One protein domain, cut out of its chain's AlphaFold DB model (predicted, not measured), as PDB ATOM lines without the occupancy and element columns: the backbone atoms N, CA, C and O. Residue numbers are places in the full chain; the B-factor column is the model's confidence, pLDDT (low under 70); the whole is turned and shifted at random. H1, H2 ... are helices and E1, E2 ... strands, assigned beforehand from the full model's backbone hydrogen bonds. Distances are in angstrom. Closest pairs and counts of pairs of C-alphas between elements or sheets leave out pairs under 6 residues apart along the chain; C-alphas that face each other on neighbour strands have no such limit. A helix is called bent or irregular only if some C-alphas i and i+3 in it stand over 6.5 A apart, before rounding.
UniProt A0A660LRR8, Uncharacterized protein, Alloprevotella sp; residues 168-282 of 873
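This is residues 168 to 282 of the 873 residues of an uncharacterized protein of Alloprevotella sp (UniProt A0A660LRR8). A strongly twisted sheet of three antiparallel strands, order E3 - E5 - E6, runs through the middle; a second small antiparallel sheet, E1 - E2 - E4, lies near its E3 edge. The short helices H2 and H3 form a corner at one end of the longest axis and H4 lies at the other end, while long loops, residues 168 to 179 and 226 to 245, run between these parts. The printed part has 115 residues, with four named helices and six named strands in the order H1 E1 E2 H2 H3 E3 E4 H4 E5 E6, of mixed class. It is compact, with a radius of gyration of the C-alphas of 14.0 A and spans of 41 by 29 by 24 A.

The inner strand E5, residues 263 to 269, is antiparallel to E3, residues 219 to 225, at 157 degrees, with N 222 and O 266 3.0 A apart. On E5's other side, E6, residues 272 to 281, is antiparallel at 156 degrees, with N 265 and O 279 2.9 A apart; E5 and E6 form a hairpin, and E6 bends by 58 degrees at residue 275. Residues 220 to 221 of E3 also pair antiparallel with residues 234 to 235. H4, residues 255 to 261, only grazes this sheet; its closest C-alphas to E3 are those of Leu 258 and Pro 225, 5.1 A apart. E4, residues 246 to 249, comes closest to E3 at the C-alphas of Phe 248 and Ile 223, 7.2 A apart. E2, residues 192 to 195, is antiparallel to E4 at 150 degrees, with N 195 and O 246 2.8 A apart. E1, residues 184 to 186, forms a hairpin with E2 at 152 degrees, with N 185 and O 194 2.9 A apart. H1, residues 180 to 183, is only just not on that sheet, with 4 pairs of C-alphas within 10 A. H2, residues 202 to 205, and H3, residues 208 to 215, only just touch, with 3 pairs of C-alphas within 8 A, and touch only at the corner; their closest C-alphas are those of Phe 205 and Lys 211, 5.6 A apart. In H3 and H4 every O i to N i+4 pair is within hydrogen-bond range; H1 and H2 are too short for such a pair.

E6 is 24.5 A long, E3 20.7 A and E5 20.5 A. H3 measures 10.5 A, H4 10.0 A, E4 9.9 A and E2 9.8 A. H1 is irregular: C-alphas 180 and 183 are 7.1 A apart. H1 begins at C-alpha 180 (158.496, 194.157, 267.342), E3 at C-alpha 219 (137.523, 194.434, 268.684), and E6 ends at C-alpha 281 (156.832, 196.715, 274.496).

The C-alphas of Glu 208 and Arg 256, the two farthest apart, are 40.7 A from each other. The printed part has no cut, and E3 to E4 is a long link of 20 residues. The mean pLDDT of the printed part is 76.3; it is under 70 in residues 173 to 188, 196 to 203 and 237 to 245.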
ATOM      1  N   ALA A 168     142.087 185.081 276.352       82.75
ATOM      2  CA  ALA A 168     143.061 184.477 275.439       82.75
ATOM      3  C   ALA A 168     142.566 184.369 273.980       82.75
ATOM      4  O   ALA A 168     143.381 184.226 273.074       82.75
ATOM      5  N   ASP A 169     141.252 184.459 273.749       85.94
ATOM      6  CA  ASP A 169     140.628 184.456 272.422       85.94
ATOM      7  C   ASP A 169     140.515 185.868 271.814       85.94
ATOM      8  O   ASP A 169     140.022 186.024 270.696       85.94
ATOM      9  N   LEU A 170     140.977 186.908 272.521       85.81
ATOM     10  CA  LEU A 170     141.194 188.225 271.922       85.81
ATOM     11  C   LEU A 170     142.320 188.164 270.873       85.81
ATOM     12  O   LEU A 170     143.164 187.262 270.915       85.81
ATOM     13  N   PRO A 171     142.381 189.132 269.937       81.06
ATOM     14  CA  PRO A 171     143.506 189.249 269.015       81.06
ATOM     15  C   PRO A 171     144.831 189.205 269.771       81.06
ATOM     16  O   PRO A 171     145.098 190.052 270.628       81.06
ATOM     17  N   THR A 172     145.653 188.196 269.473       73.81
ATOM     18  CA  THR A 172     146.951 188.082 270.125       73.81
ATOM     19  C   THR A 172     147.839 189.154 269.537       73.81
ATOM     20  O   THR A 172     148.083 189.200 268.332       73.81
ATOM     21  N   ILE A 173     148.371 190.000 270.407       68.88
ATOM     22  CA  ILE A 173     149.504 190.843 270.062       68.88
ATOM     23  C   ILE A 173     150.708 189.903 270.086       68.88
ATOM     24  O   ILE A 173     151.329 189.710 271.128       68.88
ATOM     25  N   THR A 174     150.969 189.210 268.974       56.97
ATOM     26  CA  THR A 174     152.176 188.396 268.832       56.97
ATOM     27  C   THR A 174     153.285 189.302 268.325       56.97
ATOM     28  O   THR A 174     153.302 189.652 267.137       56.97
ATOM     29  N   PRO A 175     154.221 189.710 269.187       52.72
ATOM     30  CA  PRO A 175     155.479 190.214 268.691       52.72
ATOM     31  C   PRO A 175     156.181 189.124 267.867       52.72
ATOM     32  O   PRO A 175     156.352 188.018 268.380       52.72
ATOM     33  N   PRO A 176     156.605 189.362 266.611       47.50
ATOM     34  CA  PRO A 176     157.506 188.419 265.959       47.50
ATOM     35  C   PRO A 176     158.766 188.281 266.821       47.50
ATOM     36  O   PRO A 176     159.250 189.279 267.359       47.50
ATOM     37  N   ALA A 177     159.290 187.056 266.928       44.53
ATOM     38  CA  ALA A 177     160.361 186.646 267.847       44.53
ATOM     39  C   ALA A 177     161.683 187.443 267.734       44.53
ATOM     40  O   ALA A 177     162.598 187.232 268.524       44.53
ATOM     41  N   SER A 178     161.782 188.375 266.785       41.12
ATOM     42  CA  SER A 178     162.946 189.233 266.569       41.12
ATOM     43  C   SER A 178     162.637 190.707 266.236       41.12
ATOM     44  O   SER A 178     163.559 191.516 266.303       41.12
ATOM     45  N   TRP A 179     161.393 191.100 265.902       44.31
ATOM     46  CA  TRP A 179     161.131 192.345 265.133       44.31
ATOM     47  C   TRP A 179     159.882 193.160 265.542       44.31
ATOM     48  O   TRP A 179     159.137 193.660 264.701       44.31
ATOM     49  N   ILE A 180     159.624 193.330 266.839       45.66
ATOM     50  CA  ILE A 180     158.496 194.157 267.342       45.66
ATOM     51  C   ILE A 180     158.670 195.641 266.985       45.66
ATOM     52  O   ILE A 180     157.707 196.378 266.796       45.66
ATOM     53  N   HIS A 181     159.919 196.090 266.895       48.31
ATOM     54  CA  HIS A 181     160.273 197.507 266.874       48.31
ATOM     55  C   HIS A 181     160.268 198.127 265.470       48.31
ATOM     56  O   HIS A 181     160.515 199.318 265.331       48.31
ATOM     57  N   GLU A 182     159.992 197.344 264.421       50.97
ATOM     58  CA  GLU A 182     160.147 197.779 263.024       50.97
ATOM     59  C   GLU A 182     158.987 198.609 262.480       50.97
ATOM     60  O   GLU A 182     158.909 198.890 261.281       50.97
ATOM     61  N   ARG A 183     158.045 198.958 263.348       59.59
ATOM     62  CA  ARG A 183     156.743 199.391 262.888       59.59
ATOM     63  C   ARG A 183     156.163 200.599 263.610       59.59
ATOM     64  O   ARG A 183     155.039 200.984 263.309       59.59
ATOM     65  N   PHE A 184     156.932 201.221 264.495       66.81
ATOM     66  CA  PHE A 184     156.591 202.536 265.013       66.81
ATOM     67  C   PHE A 184     157.337 203.611 264.226       66.81
ATOM     68  O   PHE A 184     158.561 203.555 264.117       66.81
ATOM     69  N   THR A 185     156.619 204.582 263.674       67.12
ATOM     70  CA  THR A 185     157.229 205.782 263.089       67.12
ATOM     71  C   THR A 185     156.742 207.014 263.841       67.12
ATOM     72  O   THR A 185     155.551 207.084 264.166       67.12
ATOM     73  N   PRO A 186     157.633 207.969 264.158       64.88
ATOM     74  CA  PRO A 186     157.212 209.218 264.773       64.88
ATOM     75  C   PRO A 186     156.276 209.948 263.807       64.88
ATOM     76  O   PRO A 186     156.405 209.818 262.584       64.88
ATOM     77  N   ALA A 187     155.308 210.672 264.352       66.06
ATOM     78  CA  ALA A 187     154.587 211.660 263.570       66.06
ATOM     79  C   ALA A 187     155.437 212.930 263.404       66.06
ATOM     80  O   ALA A 187     156.541 213.031 263.936       66.06
ATOM     81  N   GLU A 188     154.911 213.910 262.672       66.69
ATOM     82  CA  GLU A 188     155.506 215.254 262.579       66.69
ATOM     83  C   GLU A 188     155.511 215.994 263.931       66.69
ATOM     84  O   GLU A 188     156.178 217.012 264.078       66.69
ATOM     85  N   ASP A 189     154.781 215.477 264.923       72.75
ATOM     86  CA  ASP A 189     154.681 216.007 266.279       72.75
ATOM     87  C   ASP A 189     155.047 214.942 267.334       72.75
ATOM     88  O   ASP A 189     155.154 213.750 267.038       72.75
ATOM     89  N   CYS A 190     155.217 215.375 268.587       78.00
ATOM     90  CA  CYS A 190     155.633 214.497 269.689       78.00
ATOM     91  C   CYS A 190     154.471 213.926 270.519       78.00
ATOM     92  O   CYS A 190     154.703 213.307 271.563       78.00
ATOM     93  N   ASN A 191     153.234 214.109 270.048       82.06
ATOM     94  CA  ASN A 191     152.009 213.623 270.688       82.06
ATOM     95  C   ASN A 191     151.381 212.456 269.917       82.06
ATOM     96  O   ASN A 191     150.461 211.815 270.415       82.06
ATOM     97  N   HIS A 192     151.878 212.146 268.721       83.38
ATOM     98  CA  HIS A 192     151.377 211.050 267.909       83.38
ATOM     99  C   HIS A 192     152.480 210.072 267.522       83.38
ATOM    100  O   HIS A 192     153.645 210.415 267.321       83.38
ATOM    101  N   ILE A 193     152.070 208.822 267.348       81.06
ATOM    102  CA  ILE A 193     152.929 207.754 266.856       81.06
ATOM    103  C   ILE A 193     152.151 206.916 265.853       81.06
ATOM    104  O   ILE A 193     150.978 206.594 266.043       81.06
ATOM    105  N   PHE A 194     152.792 206.566 264.751       78.88
ATOM    106  CA  PHE A 194     152.225 205.646 263.784       78.88
ATOM    107  C   PHE A 194     152.647 204.234 264.145       78.88
ATOM    108  O   PHE A 194     153.831 203.980 264.327       78.88
ATOM    109  N   PHE A 195     151.694 203.315 264.209       75.50
ATOM    110  CA  PHE A 195     151.934 201.900 264.427       75.50
ATOM    111  C   PHE A 195     151.464 201.117 263.203       75.50
ATOM    112  O   PHE A 195     150.274 200.968 262.919       75.50
ATOM    113  N   ASN A 196     152.436 200.624 262.451       63.28
ATOM    114  CA  ASN A 196     152.258 199.558 261.487       63.28
ATOM    115  C   ASN A 196     152.145 198.261 262.308       63.28
ATOM    116  O   ASN A 196     153.060 197.868 263.003       63.28
ATOM    117  N   TYR A 197     151.058 197.518 262.286       58.38
ATOM    118  CA  TYR A 197     151.106 196.142 262.791       58.38
ATOM    119  C   TYR A 197     149.952 195.389 262.229       58.38
ATOM    120  O   TYR A 197     148.840 195.878 262.339       58.38
ATOM    121  N   TRP A 198     150.261 194.193 261.738       53.41
ATOM    122  CA  TRP A 198     149.333 193.096 261.524       53.41
ATOM    123  C   TRP A 198     150.098 191.792 261.678       53.41
ATOM    124  O   TRP A 198     150.349 191.067 260.718       53.41
ATOM    125  N   GLY A 199     150.564 191.521 262.890       50.72
ATOM    126  CA  GLY A 199     150.858 190.148 263.267       50.72
ATOM    127  C   GLY A 199     149.528 189.456 263.512       50.72
ATOM    128  O   GLY A 199     149.013 189.429 264.620       50.72
ATOM    129  N   TYR A 200     148.939 188.931 262.446       56.41
ATOM    130  CA  TYR A 200     147.936 187.898 262.612       56.41
ATOM    131  C   TYR A 200     148.681 186.596 262.817       56.41
ATOM    132  O   TYR A 200     149.422 186.155 261.936       56.41
ATOM    133  N   HIS A 201     148.491 185.967 263.969       58.78
ATOM    134  CA  HIS A 201     148.856 184.571 264.082       58.78
ATOM    135  C   HIS A 201     147.884 183.800 263.181       58.78
ATOM    136  O   HIS A 201     146.682 183.781 263.446       58.78
ATOM    137  N   SER A 202     148.362 183.202 262.085       63.97
ATOM    138  CA  SER A 202     147.514 182.461 261.132       63.97
ATOM    139  C   SER A 202     146.645 181.403 261.829       63.97
ATOM    140  O   SER A 202     145.505 181.180 261.430       63.97
ATOM    141  N   ALA A 203     147.134 180.843 262.941       67.88
ATOM    142  CA  ALA A 203     146.385 179.903 263.774       67.88
ATOM    143  C   ALA A 203     145.202 180.514 264.564       67.88
ATOM    144  O   ALA A 203     144.359 179.770 265.045       67.88
ATOM    145  N   GLN A 204     145.089 181.841 264.720       75.06
ATOM    146  CA  GLN A 204     143.874 182.448 265.293       75.06
ATOM    147  C   GLN A 204     142.748 182.532 264.259       75.06
ATOM    148  O   GLN A 204     141.586 182.353 264.606       75.06
ATOM    149  N   PHE A 205     143.077 182.712 262.975       77.56
ATOM    150  CA  PHE A 205     142.084 182.703 261.893       77.56
ATOM    151  C   PHE A 205     141.554 181.308 261.551       77.56
ATOM    152  O   PHE A 205     140.517 181.212 260.896       77.56
ATOM    153  N   SER A 206     142.207 180.234 262.011       82.00
ATOM    154  CA  SER A 206     141.614 178.894 261.964       82.00
ATOM    155  C   SER A 206     140.518 178.688 263.017       82.00
ATOM    156  O   SER A 206     139.752 177.738 262.900       82.00
ATOM    157  N   ASN A 207     140.398 179.571 264.020       86.56
ATOM    158  CA  ASN A 207     139.255 179.587 264.929       86.56
ATOM    159  C   ASN A 207     138.104 180.392 264.300       86.56
ATOM    160  O   ASN A 207     138.177 181.616 264.155       86.56
ATOM    161  N   GLU A 208     137.014 179.708 263.948       88.38
ATOM    162  CA  GLU A 208     135.858 180.345 263.310       88.38
ATOM    163  C   GLU A 208     135.203 181.434 264.171       88.38
ATOM    164  O   GLU A 208     134.715 182.425 263.627       88.38
ATOM    165  N   ASN A 209     135.196 181.292 265.501       90.38
ATOM    166  CA  ASN A 209     134.620 182.303 266.386       90.38
ATOM    167  C   ASN A 209     135.432 183.591 266.340       90.38
ATOM    168  O   ASN A 209     134.860 184.661 266.137       90.38
ATOM    169  N   PHE A 210     136.759 183.481 266.457       88.19
ATOM    170  CA  PHE A 210     137.663 184.622 266.334       88.19
ATOM    171  C   PHE A 210     137.427 185.366 265.018       88.19
ATOM    172  O   PHE A 210     137.186 186.573 265.026       88.19
ATOM    173  N   LYS A 211     137.404 184.625 263.900       86.19
ATOM    174  CA  LYS A 211     137.148 185.177 262.567       86.19
ATOM    175  C   LYS A 211     135.828 185.958 262.513       86.19
ATOM    176  O   LYS A 211     135.820 187.085 262.035       86.19
ATOM    177  N   LYS A 212     134.741 185.415 263.072       88.38
ATOM    178  CA  LYS A 212     133.423 186.078 263.106       88.38
ATOM    179  C   LYS A 212     133.425 187.370 263.934       88.38
ATOM    180  O   LYS A 212     132.857 188.370 263.500       88.38
ATOM    181  N   TYR A 213     134.052 187.385 265.116       89.00
ATOM    182  CA  TYR A 213     134.191 188.623 265.907       89.00
ATOM    183  C   TYR A 213     135.021 189.668 265.167       89.00
ATOM    184  O   TYR A 213     134.653 190.843 265.118       89.00
ATOM    185  N   TYR A 214     136.101 189.218 264.544       82.94
ATOM    186  CA  TYR A 214     137.024 190.059 263.813       82.94
ATOM    187  C   TYR A 214     136.378 190.706 262.574       82.94
ATOM    188  O   TYR A 214     136.407 191.926 262.434       82.94
ATOM    189  N   GLU A 215     135.708 189.922 261.722       82.62
ATOM    190  CA  GLU A 215     135.008 190.405 260.517       82.62
ATOM    191  C   GLU A 215     133.851 191.360 260.843       82.62
ATOM    192  O   GLU A 215     133.542 192.251 260.056       82.62
ATOM    193  N   SER A 216     133.244 191.222 262.025       82.94
ATOM    194  CA  SER A 216     132.195 192.134 262.503       82.94
ATOM    195  C   SER A 216     132.714 193.443 263.121       82.94
ATOM    196  O   SER A 216     131.907 194.272 263.534       82.94
ATOM    197  N   GLY A 217     134.036 193.642 263.222       86.12
ATOM    198  CA  GLY A 217     134.621 194.839 263.843       86.12
ATOM    199  C   GLY A 217     134.373 194.934 265.354       86.12
ATOM    200  O   GLY A 217     134.279 196.033 265.895       86.12
ATOM    201  N   SER A 218     134.249 193.793 266.041       89.38
ATOM    202  CA  SER A 218     133.915 193.743 267.475       89.38
ATOM    203  C   SER A 218     135.098 194.047 268.410       89.38
ATOM    204  O   SER A 218     134.908 194.151 269.619       89.38
ATOM    205  N   PHE A 219     136.319 194.176 267.887       88.06
ATOM    206  CA  PHE A 219     137.523 194.434 268.684       88.06
ATOM    207  C   PHE A 219     137.976 195.893 268.584       88.06
ATOM    208  O   PHE A 219     137.798 196.545 267.556       88.06
ATOM    209  N   GLU A 220     138.627 196.393 269.632       89.00
ATOM    210  CA  GLU A 220     139.271 197.710 269.663       89.00
ATOM    211  C   GLU A 220     140.729 197.600 270.108       89.00
ATOM    212  O   GLU A 220     141.093 196.682 270.843       89.00
ATOM    213  N   ILE A 221     141.549 198.555 269.670       86.75
ATOM    214  CA  ILE A 221     142.968 198.675 270.005       86.75
ATOM    215  C   ILE A 221     143.285 200.087 270.506       86.75
ATOM    216  O   ILE A 221     142.738 201.073 270.004       86.75
ATOM    217  N   ALA A 222     144.185 200.185 271.479       87.94
ATOM    218  CA  ALA A 222     144.699 201.443 272.005       87.94
ATOM    219  C   ALA A 222     146.157 201.296 272.462       87.94
ATOM    220  O   ALA A 222     146.664 200.179 272.603       87.94
ATOM    221  N   ILE A 223     146.826 202.421 272.705       86.31
ATOM    222  CA  ILE A 223     148.187 202.455 273.246       86.31
ATOM    223  C   ILE A 223     148.286 203.440 274.411       86.31
ATOM    224  O   ILE A 223     147.541 204.417 274.459       86.31
ATOM    225  N   ALA A 224     149.211 203.190 275.334       89.44
ATOM    226  CA  ALA A 224     149.555 204.098 276.428       89.44
ATOM    227  C   ALA A 224     150.996 203.838 276.906       89.44
ATOM    228  O   ALA A 224     151.549 202.772 276.608       89.44
ATOM    229  N   PRO A 225     151.627 204.762 277.656       89.06
ATOM    230  CA  PRO A 225     152.851 204.438 278.380       89.06
ATOM    231  C   PRO A 225     152.635 203.235 279.306       89.06
ATOM    232  O   PRO A 225     151.550 203.040 279.852       89.06
ATOM    233  N   THR A 226     153.653 202.400 279.495       88.12
ATOM    234  CA  THR A 226     153.505 201.218 280.356       88.12
ATOM    235  C   THR A 226     153.151 201.611 281.789       88.12
ATOM    236  O   THR A 226     153.822 202.445 282.396       88.12
ATOM    237  N   GLY A 227     152.116 200.967 282.338       88.00
ATOM    238  CA  GLY A 227     151.561 201.278 283.660       88.00
ATOM    239  C   GLY A 227     150.457 202.342 283.654       88.00
ATOM    240  O   GLY A 227     149.893 202.614 284.707       88.00
ATOM    241  N   GLU A 228     150.130 202.909 282.491       91.19
ATOM    242  CA  GLU A 228     149.060 203.890 282.306       91.19
ATOM    243  C   GLU A 228     147.849 203.285 281.575       91.19
ATOM    244  O   GLU A 228     147.953 202.256 280.903       91.19
ATOM    245  N   THR A 229     146.690 203.941 281.672       85.56
ATOM    246  CA  THR A 229     145.463 203.521 280.977       85.56
ATOM    247  C   THR A 229     145.274 204.264 279.650       85.56
ATOM    248  O   THR A 229     145.408 205.489 279.621       85.56
ATOM    249  N   PRO A 230     144.885 203.582 278.557       87.12
ATOM    250  CA  PRO A 230     144.604 204.255 277.292       87.12
ATOM    251  C   PRO A 230     143.331 205.102 277.330       87.12
ATOM    252  O   PRO A 230     142.280 204.634 277.776       87.12
ATOM    253  N   ASN A 231     143.405 206.307 276.760       84.06
ATOM    254  CA  ASN A 231     142.267 207.232 276.674       84.06
ATOM    255  C   ASN A 231     141.525 207.156 275.336       84.06
ATOM    256  O   ASN A 231     140.317 207.369 275.284       84.06
ATOM    257  N   ILE A 232     142.235 206.831 274.252       87.06
ATOM    258  CA  ILE A 232     141.696 206.862 272.891       87.06
ATOM    259  C   ILE A 232     141.731 205.449 272.310       87.06
ATOM    260  O   ILE A 232     142.797 204.879 272.078       87.06
ATOM    261  N   TRP A 233     140.544 204.892 272.070       89.19
ATOM    262  CA  TRP A 233     140.353 203.555 271.511       89.19
ATOM    263  C   TRP A 233     139.932 203.637 270.049       89.19
ATOM    264  O   TRP A 233     139.110 204.469 269.670       89.19
ATOM    265  N   GLN A 234     140.489 202.758 269.223       86.94
ATOM    266  CA  GLN A 234     140.175 202.676 267.802       86.94
ATOM    267  C   GLN A 234     139.634 201.291 267.466       86.94
ATOM    268  O   GLN A 234     140.210 200.282 267.871       86.94
ATOM    269  N   THR A 235     138.561 201.213 266.676       86.12
ATOM    270  CA  THR A 235     138.040 199.916 266.223       86.12
ATOM    271  C   THR A 235     139.064 199.203 265.336       86.12
ATOM    272  O   THR A 235     139.632 199.772 264.391       86.12
ATOM    273  N   LEU A 236     139.302 197.934 265.651       78.19
ATOM    274  CA  LEU A 236     140.166 197.038 264.905       78.19
ATOM    275  C   LEU A 236     139.356 196.439 263.747       78.19
ATOM    276  O   LEU A 236     138.627 195.467 263.906       78.19
ATOM    277  N   ILE A 237     139.481 197.068 262.582       67.44
ATOM    278  CA  ILE A 237     138.876 196.649 261.311       67.44
ATOM    279  C   ILE A 237     140.030 196.481 260.319       67.44
ATOM    280  O   ILE A 237     140.857 197.391 260.207       67.44
ATOM    281  N   THR A 238     140.134 195.368 259.597       55.41
ATOM    282  CA  THR A 238     141.091 195.259 258.474       55.41
ATOM    283  C   THR A 238     140.564 195.907 257.203       55.41
ATOM    284  O   THR A 238     139.504 195.516 256.718       55.41
ATOM    285  N   PRO A 239     141.359 196.780 256.572       49.81
ATOM    286  CA  PRO A 239     141.558 196.828 255.128       49.81
ATOM    287  C   PRO A 239     142.500 195.677 254.664       49.81
ATOM    288  O   PRO A 239     143.048 194.964 255.504       49.81
ATOM    289  N   PRO A 240     142.698 195.452 253.348       45.41
ATOM    290  CA  PRO A 240     143.522 194.360 252.795       45.41
ATOM    291  C   PRO A 240     144.978 194.393 253.283       45.41
ATOM    292  O   PRO A 240     145.433 195.456 253.685       45.41
ATOM    293  N   ALA A 241     145.699 193.260 253.168       44.50
ATOM    294  CA  ALA A 241     147.050 192.905 253.673       44.50
ATOM    295  C   ALA A 241     148.215 193.928 253.519       44.50
ATOM    296  O   ALA A 241     149.333 193.653 253.952       44.50
ATOM    297  N   HIS A 242     147.955 195.119 252.980       47.56
ATOM    298  CA  HIS A 242     148.892 196.218 252.750       47.56
ATOM    299  C   HIS A 242     148.395 197.591 253.264       47.56
ATOM    300  O   HIS A 242     148.768 198.612 252.690       47.56
ATOM    301  N   ALA A 243     147.533 197.673 254.289       50.59
ATOM    302  CA  ALA A 243     147.069 198.985 254.761       50.59
ATOM    303  C   ALA A 243     148.192 199.839 255.380       50.59
ATOM    304  O   ALA A 243     149.128 199.294 255.972       50.59
ATOM    305  N   PRO A 244     148.070 201.178 255.286       58.03
ATOM    306  CA  PRO A 244     149.013 202.116 255.883       58.03
ATOM    307  C   PRO A 244     149.032 202.047 257.418       58.03
ATOM    308  O   PRO A 244     148.082 201.586 258.058       58.03
ATOM    309  N   ALA A 245     150.118 202.564 257.998       68.38
ATOM    310  CA  ALA A 245     150.308 202.684 259.440       68.38
ATOM    311  C   ALA A 245     149.130 203.405 260.101       68.38
ATOM    312  O   ALA A 245     148.686 204.452 259.624       68.38
ATOM    313  N   ARG A 246     148.645 202.881 261.230       74.62
ATOM    314  CA  ARG A 246     147.596 203.552 262.004       74.62
ATOM    315  C   ARG A 246     148.216 204.627 262.882       74.62
ATOM    316  O   ARG A 246     149.150 204.345 263.628       74.62
ATOM    317  N   ARG A 247     147.694 205.852 262.804       84.44
ATOM    318  CA  ARG A 247     148.079 206.954 263.692       84.44
ATOM    319  C   ARG A 247     147.390 206.779 265.043       84.44
ATOM    320  O   ARG A 247     146.165 206.697 265.096       84.44
ATOM    321  N   PHE A 248     148.166 206.755 266.114       85.12
ATOM    322  CA  PHE A 248     147.680 206.798 267.486       85.12
ATOM    323  C   PHE A 248     148.010 208.154 268.103       85.12
ATOM    324  O   PHE A 248     149.113 208.671 267.927       85.12
ATOM    325  N   ASP A 249     147.033 208.714 268.806       85.62
ATOM    326  CA  ASP A 249     147.175 209.911 269.629       85.62
ATOM    327  C   ASP A 249     147.512 209.477 271.060       85.62
ATOM    328  O   ASP A 249     146.846 208.602 271.622       85.62
ATOM    329  N   LEU A 250     148.590 210.035 271.610       83.25
ATOM    330  CA  LEU A 250     149.100 209.721 272.941       83.25
ATOM    331  C   LEU A 250     148.459 210.576 274.037       83.25
ATOM    332  O   LEU A 250     148.670 210.273 275.207       83.25
ATOM    333  N   THR A 251     147.671 211.604 273.705       84.00
ATOM    334  CA  THR A 251     147.116 212.576 274.662       84.00
ATOM    335  C   THR A 251     146.426 211.893 275.861       84.00
ATOM    336  O   THR A 251     145.611 210.980 275.677       84.00
ATOM    337  N   PRO A 252     146.717 212.310 277.116       86.38
ATOM    338  CA  PRO A 252     147.540 213.446 277.549       86.38
ATOM    339  C   PRO A 252     149.045 213.136 277.677       86.38
ATOM    340  O   PRO A 252     149.788 213.949 278.221       86.38
ATOM    341  N   TYR A 253     149.494 211.967 277.225       87.44
ATOM    342  CA  TYR A 253     150.894 211.548 277.242       87.44
ATOM    343  C   TYR A 253     151.649 212.026 275.995       87.44
ATOM    344  O   TYR A 253     151.066 212.438 274.993       87.44
ATOM    345  N   THR A 254     152.973 211.930 276.054       82.50
ATOM    346  CA  THR A 254     153.901 212.343 274.995       82.50
ATOM    347  C   THR A 254     154.873 211.215 274.634       82.50
ATOM    348  O   THR A 254     155.034 210.248 275.385       82.50
ATOM    349  N   LEU A 255     155.603 211.343 273.520       79.31
ATOM    350  CA  LEU A 255     156.706 210.426 273.178       79.31
ATOM    351  C   LEU A 255     157.753 210.316 274.307       79.31
ATOM    352  O   LEU A 255     158.330 209.249 274.514       79.31
ATOM    353  N   ARG A 256     157.956 211.381 275.098       77.44
ATOM    354  CA  ARG A 256     158.853 211.376 276.267       77.44
ATOM    355  C   ARG A 256     158.412 210.367 277.328       77.44
ATOM    356  O   ARG A 256     159.251 209.680 277.918       77.44
ATOM    357  N   ASP A 257     157.111 210.259 277.565       82.69
ATOM    358  CA  ASP A 257     156.555 209.293 278.515       82.69
ATOM    359  C   ASP A 257     156.796 207.859 278.036       82.69
ATOM    360  O   ASP A 257     157.125 206.984 278.834       82.69
ATOM    361  N   LEU A 258     156.745 207.629 276.720       82.12
ATOM    362  CA  LEU A 258     157.058 206.326 276.136       82.12
ATOM    363  C   LEU A 258     158.538 205.955 276.279       82.12
ATOM    364  O   LEU A 258     158.852 204.800 276.552       82.12
ATOM    365  N   HIS A 259     159.459 206.909 276.128       76.62
ATOM    366  CA  HIS A 259     160.891 206.644 276.318       76.62
ATOM    367  C   HIS A 259     161.253 206.321 277.770       76.62
ATOM    368  O   HIS A 259     162.183 205.555 278.016       76.62
ATOM    369  N   THR A 260     160.534 206.905 278.729       78.56
ATOM    370  CA  THR A 260     160.812 206.733 280.162       78.56
ATOM    371  C   THR A 260     160.107 205.519 280.758       78.56
ATOM    372  O   THR A 260     160.723 204.775 281.517       78.56
ATOM    373  N   LYS A 261     158.835 205.294 280.410       83.00
ATOM    374  CA  LYS A 261     158.005 204.212 280.964       83.00
ATOM    375  C   LYS A 261     157.934 202.978 280.057       83.00
ATOM    376  O   LYS A 261     157.615 201.892 280.531       83.00
ATOM    377  N   GLY A 262     158.250 203.103 278.771       81.88
ATOM    378  CA  GLY A 262     157.966 202.090 277.751       81.88
ATOM    379  C   GLY A 262     156.559 202.246 277.166       81.88
ATOM    380  O   GLY A 262     155.817 203.154 277.534       81.88
ATOM    381  N   LEU A 263     156.183 201.347 276.256       84.19
ATOM    382  CA  LEU A 263     154.902 201.379 275.549       84.19
ATOM    383  C   LEU A 263     154.077 200.133 275.868       84.19
ATOM    384  O   LEU A 263     154.596 199.024 275.824       84.19
ATOM    385  N   SER A 264     152.782 200.295 276.105       87.19
ATOM    386  CA  SER A 264     151.832 199.189 276.220       87.19
ATOM    387  C   SER A 264     150.741 199.300 275.163       87.19
ATOM    388  O   SER A 264     150.203 200.379 274.908       87.19
ATOM    389  N   VAL A 265     150.443 198.173 274.520       85.12
ATOM    390  CA  VAL A 265     149.392 198.036 273.510       85.12
ATOM    391  C   VAL A 265     148.262 197.219 274.113       85.12
ATOM    392  O   VAL A 265     148.490 196.143 274.664       85.12
ATOM    393  N   PHE A 266     147.042 197.723 273.987       87.25
ATOM    394  CA  PHE A 266     145.853 197.130 274.575       87.25
ATOM    395  C   PHE A 266     144.887 196.705 273.483       87.25
ATOM    396  O   PHE A 266     144.660 197.450 272.531       87.25
ATOM    397  N   VAL A 267     144.280 195.533 273.647       87.94
ATOM    398  CA  VAL A 267     143.173 195.059 272.811       87.94
ATOM    399  C   VAL A 267     142.004 194.694 273.711       87.94
ATOM    400  O   VAL A 267     142.203 194.064 274.748       87.94
ATOM    401  N   ARG A 268     140.785 195.073 273.322       90.25
ATOM    402  CA  ARG A 268     139.562 194.743 274.068       90.25
ATOM    403  C   ARG A 268     138.390 194.390 273.162       90.25
ATOM    404  O   ARG A 268     138.411 194.691 271.966       90.25
ATOM    405  N   LEU A 269     137.352 193.798 273.748       91.44
ATOM    406  CA  LEU A 269     136.044 193.657 273.111       91.44
ATOM    407  C   LEU A 269     135.256 194.969 273.254       91.44
ATOM    408  O   LEU A 269     135.095 195.476 274.364       91.44
ATOM    409  N   LYS A 270     134.771 195.521 272.137       88.88
ATOM    410  CA  LYS A 270     134.149 196.854 272.061       88.88
ATOM    411  C   LYS A 270     132.994 197.039 273.048       88.88
ATOM    412  O   LYS A 270     132.987 197.993 273.819       88.88
ATOM    413  N   ASP A 271     132.062 196.092 273.050       86.38
ATOM    414  CA  ASP A 271     130.842 196.170 273.860       86.38
ATOM    415  C   ASP A 271     131.026 195.611 275.283       86.38
ATOM    416  O   ASP A 271     130.122 195.714 276.109       86.38
ATOM    417  N   CYS A 272     132.205 195.056 275.599       89.50
ATOM    418  CA  CYS A 272     132.553 194.555 276.931       89.50
ATOM    419  C   CYS A 272     134.001 194.920 277.299       89.50
ATOM    420  O   CYS A 272     134.895 194.073 277.226       89.50
ATOM    421  N   PRO A 273     134.243 196.169 277.743       84.75
ATOM    422  CA  PRO A 273     135.592 196.680 277.990       84.75
ATOM    423  C   PRO A 273     136.385 195.950 279.082       84.75
ATOM    424  O   PRO A 273     137.606 196.072 279.115       84.75
ATOM    425  N   SER A 274     135.716 195.200 279.966       85.69
ATOM    426  CA  SER A 274     136.356 194.352 280.983       85.69
ATOM    427  C   SER A 274     137.118 193.163 280.388       85.69
ATOM    428  O   SER A 274     138.002 192.608 281.040       85.69
ATOM    429  N   ILE A 275     136.792 192.771 279.155       89.75
ATOM    430  CA  ILE A 275     137.496 191.736 278.402       89.75
ATOM    431  C   ILE A 275     138.585 192.434 277.593       89.75
ATOM    432  O   ILE A 275     138.364 192.892 276.469       89.75
ATOM    433  N   SER A 276     139.770 192.530 278.191       89.06
ATOM    434  CA  SER A 276     140.936 193.178 277.593       89.06
ATOM    435  C   SER A 276     142.223 192.395 277.831       89.06
ATOM    436  O   SER A 276     142.335 191.637 278.797       89.06
ATOM    437  N   ASN A 277     143.215 192.629 276.978       87.19
ATOM    438  CA  ASN A 277     144.582 192.154 277.143       87.19
ATOM    439  C   ASN A 277     145.576 193.306 276.919       87.19
ATOM    440  O   ASN A 277     145.337 194.182 276.086       87.19
ATOM    441  N   GLU A 278     146.683 193.288 277.657       87.19
ATOM    442  CA  GLU A 278     147.777 194.261 277.600       87.19
ATOM    443  C   GLU A 278     149.056 193.549 277.151       87.19
ATOM    444  O   GLU A 278     149.414 192.489 277.668       87.19
ATOM    445  N   HIS A 279     149.784 194.161 276.222       82.88
ATOM    446  CA  HIS A 279     151.111 193.714 275.832       82.88
ATOM    447  C   HIS A 279     152.134 194.840 275.970       82.88
ATOM    448  O   HIS A 279     152.003 195.896 275.351       82.88
ATOM    449  N   LYS A 280     153.178 194.588 276.764       84.62
ATOM    450  CA  LYS A 280     154.238 195.553 277.073       84.62
ATOM    451  C   LYS A 280     155.374 195.445 276.061       84.62
ATOM    452  O   LYS A 280     155.894 194.360 275.816       84.62
ATOM    453  N   ILE A 281     155.782 196.578 275.504       77.69
ATOM    454  CA  ILE A 281     156.832 196.715 274.496       77.69
ATOM    455  C   ILE A 281     157.937 197.623 275.041       77.69
ATOM    456  O   ILE A 281     157.720 198.792 275.367       77.69
ATOM    457  N   THR A 282     159.159 197.099 275.077       71.94
ATOM    458  CA  THR A 282     160.355 197.886 275.398       71.94
ATOM    459  C   THR A 282     160.789 198.694 274.176       71.94
ATOM    460  O   THR A 282     161.069 198.121 273.126       71.94
TER     461      THR A 282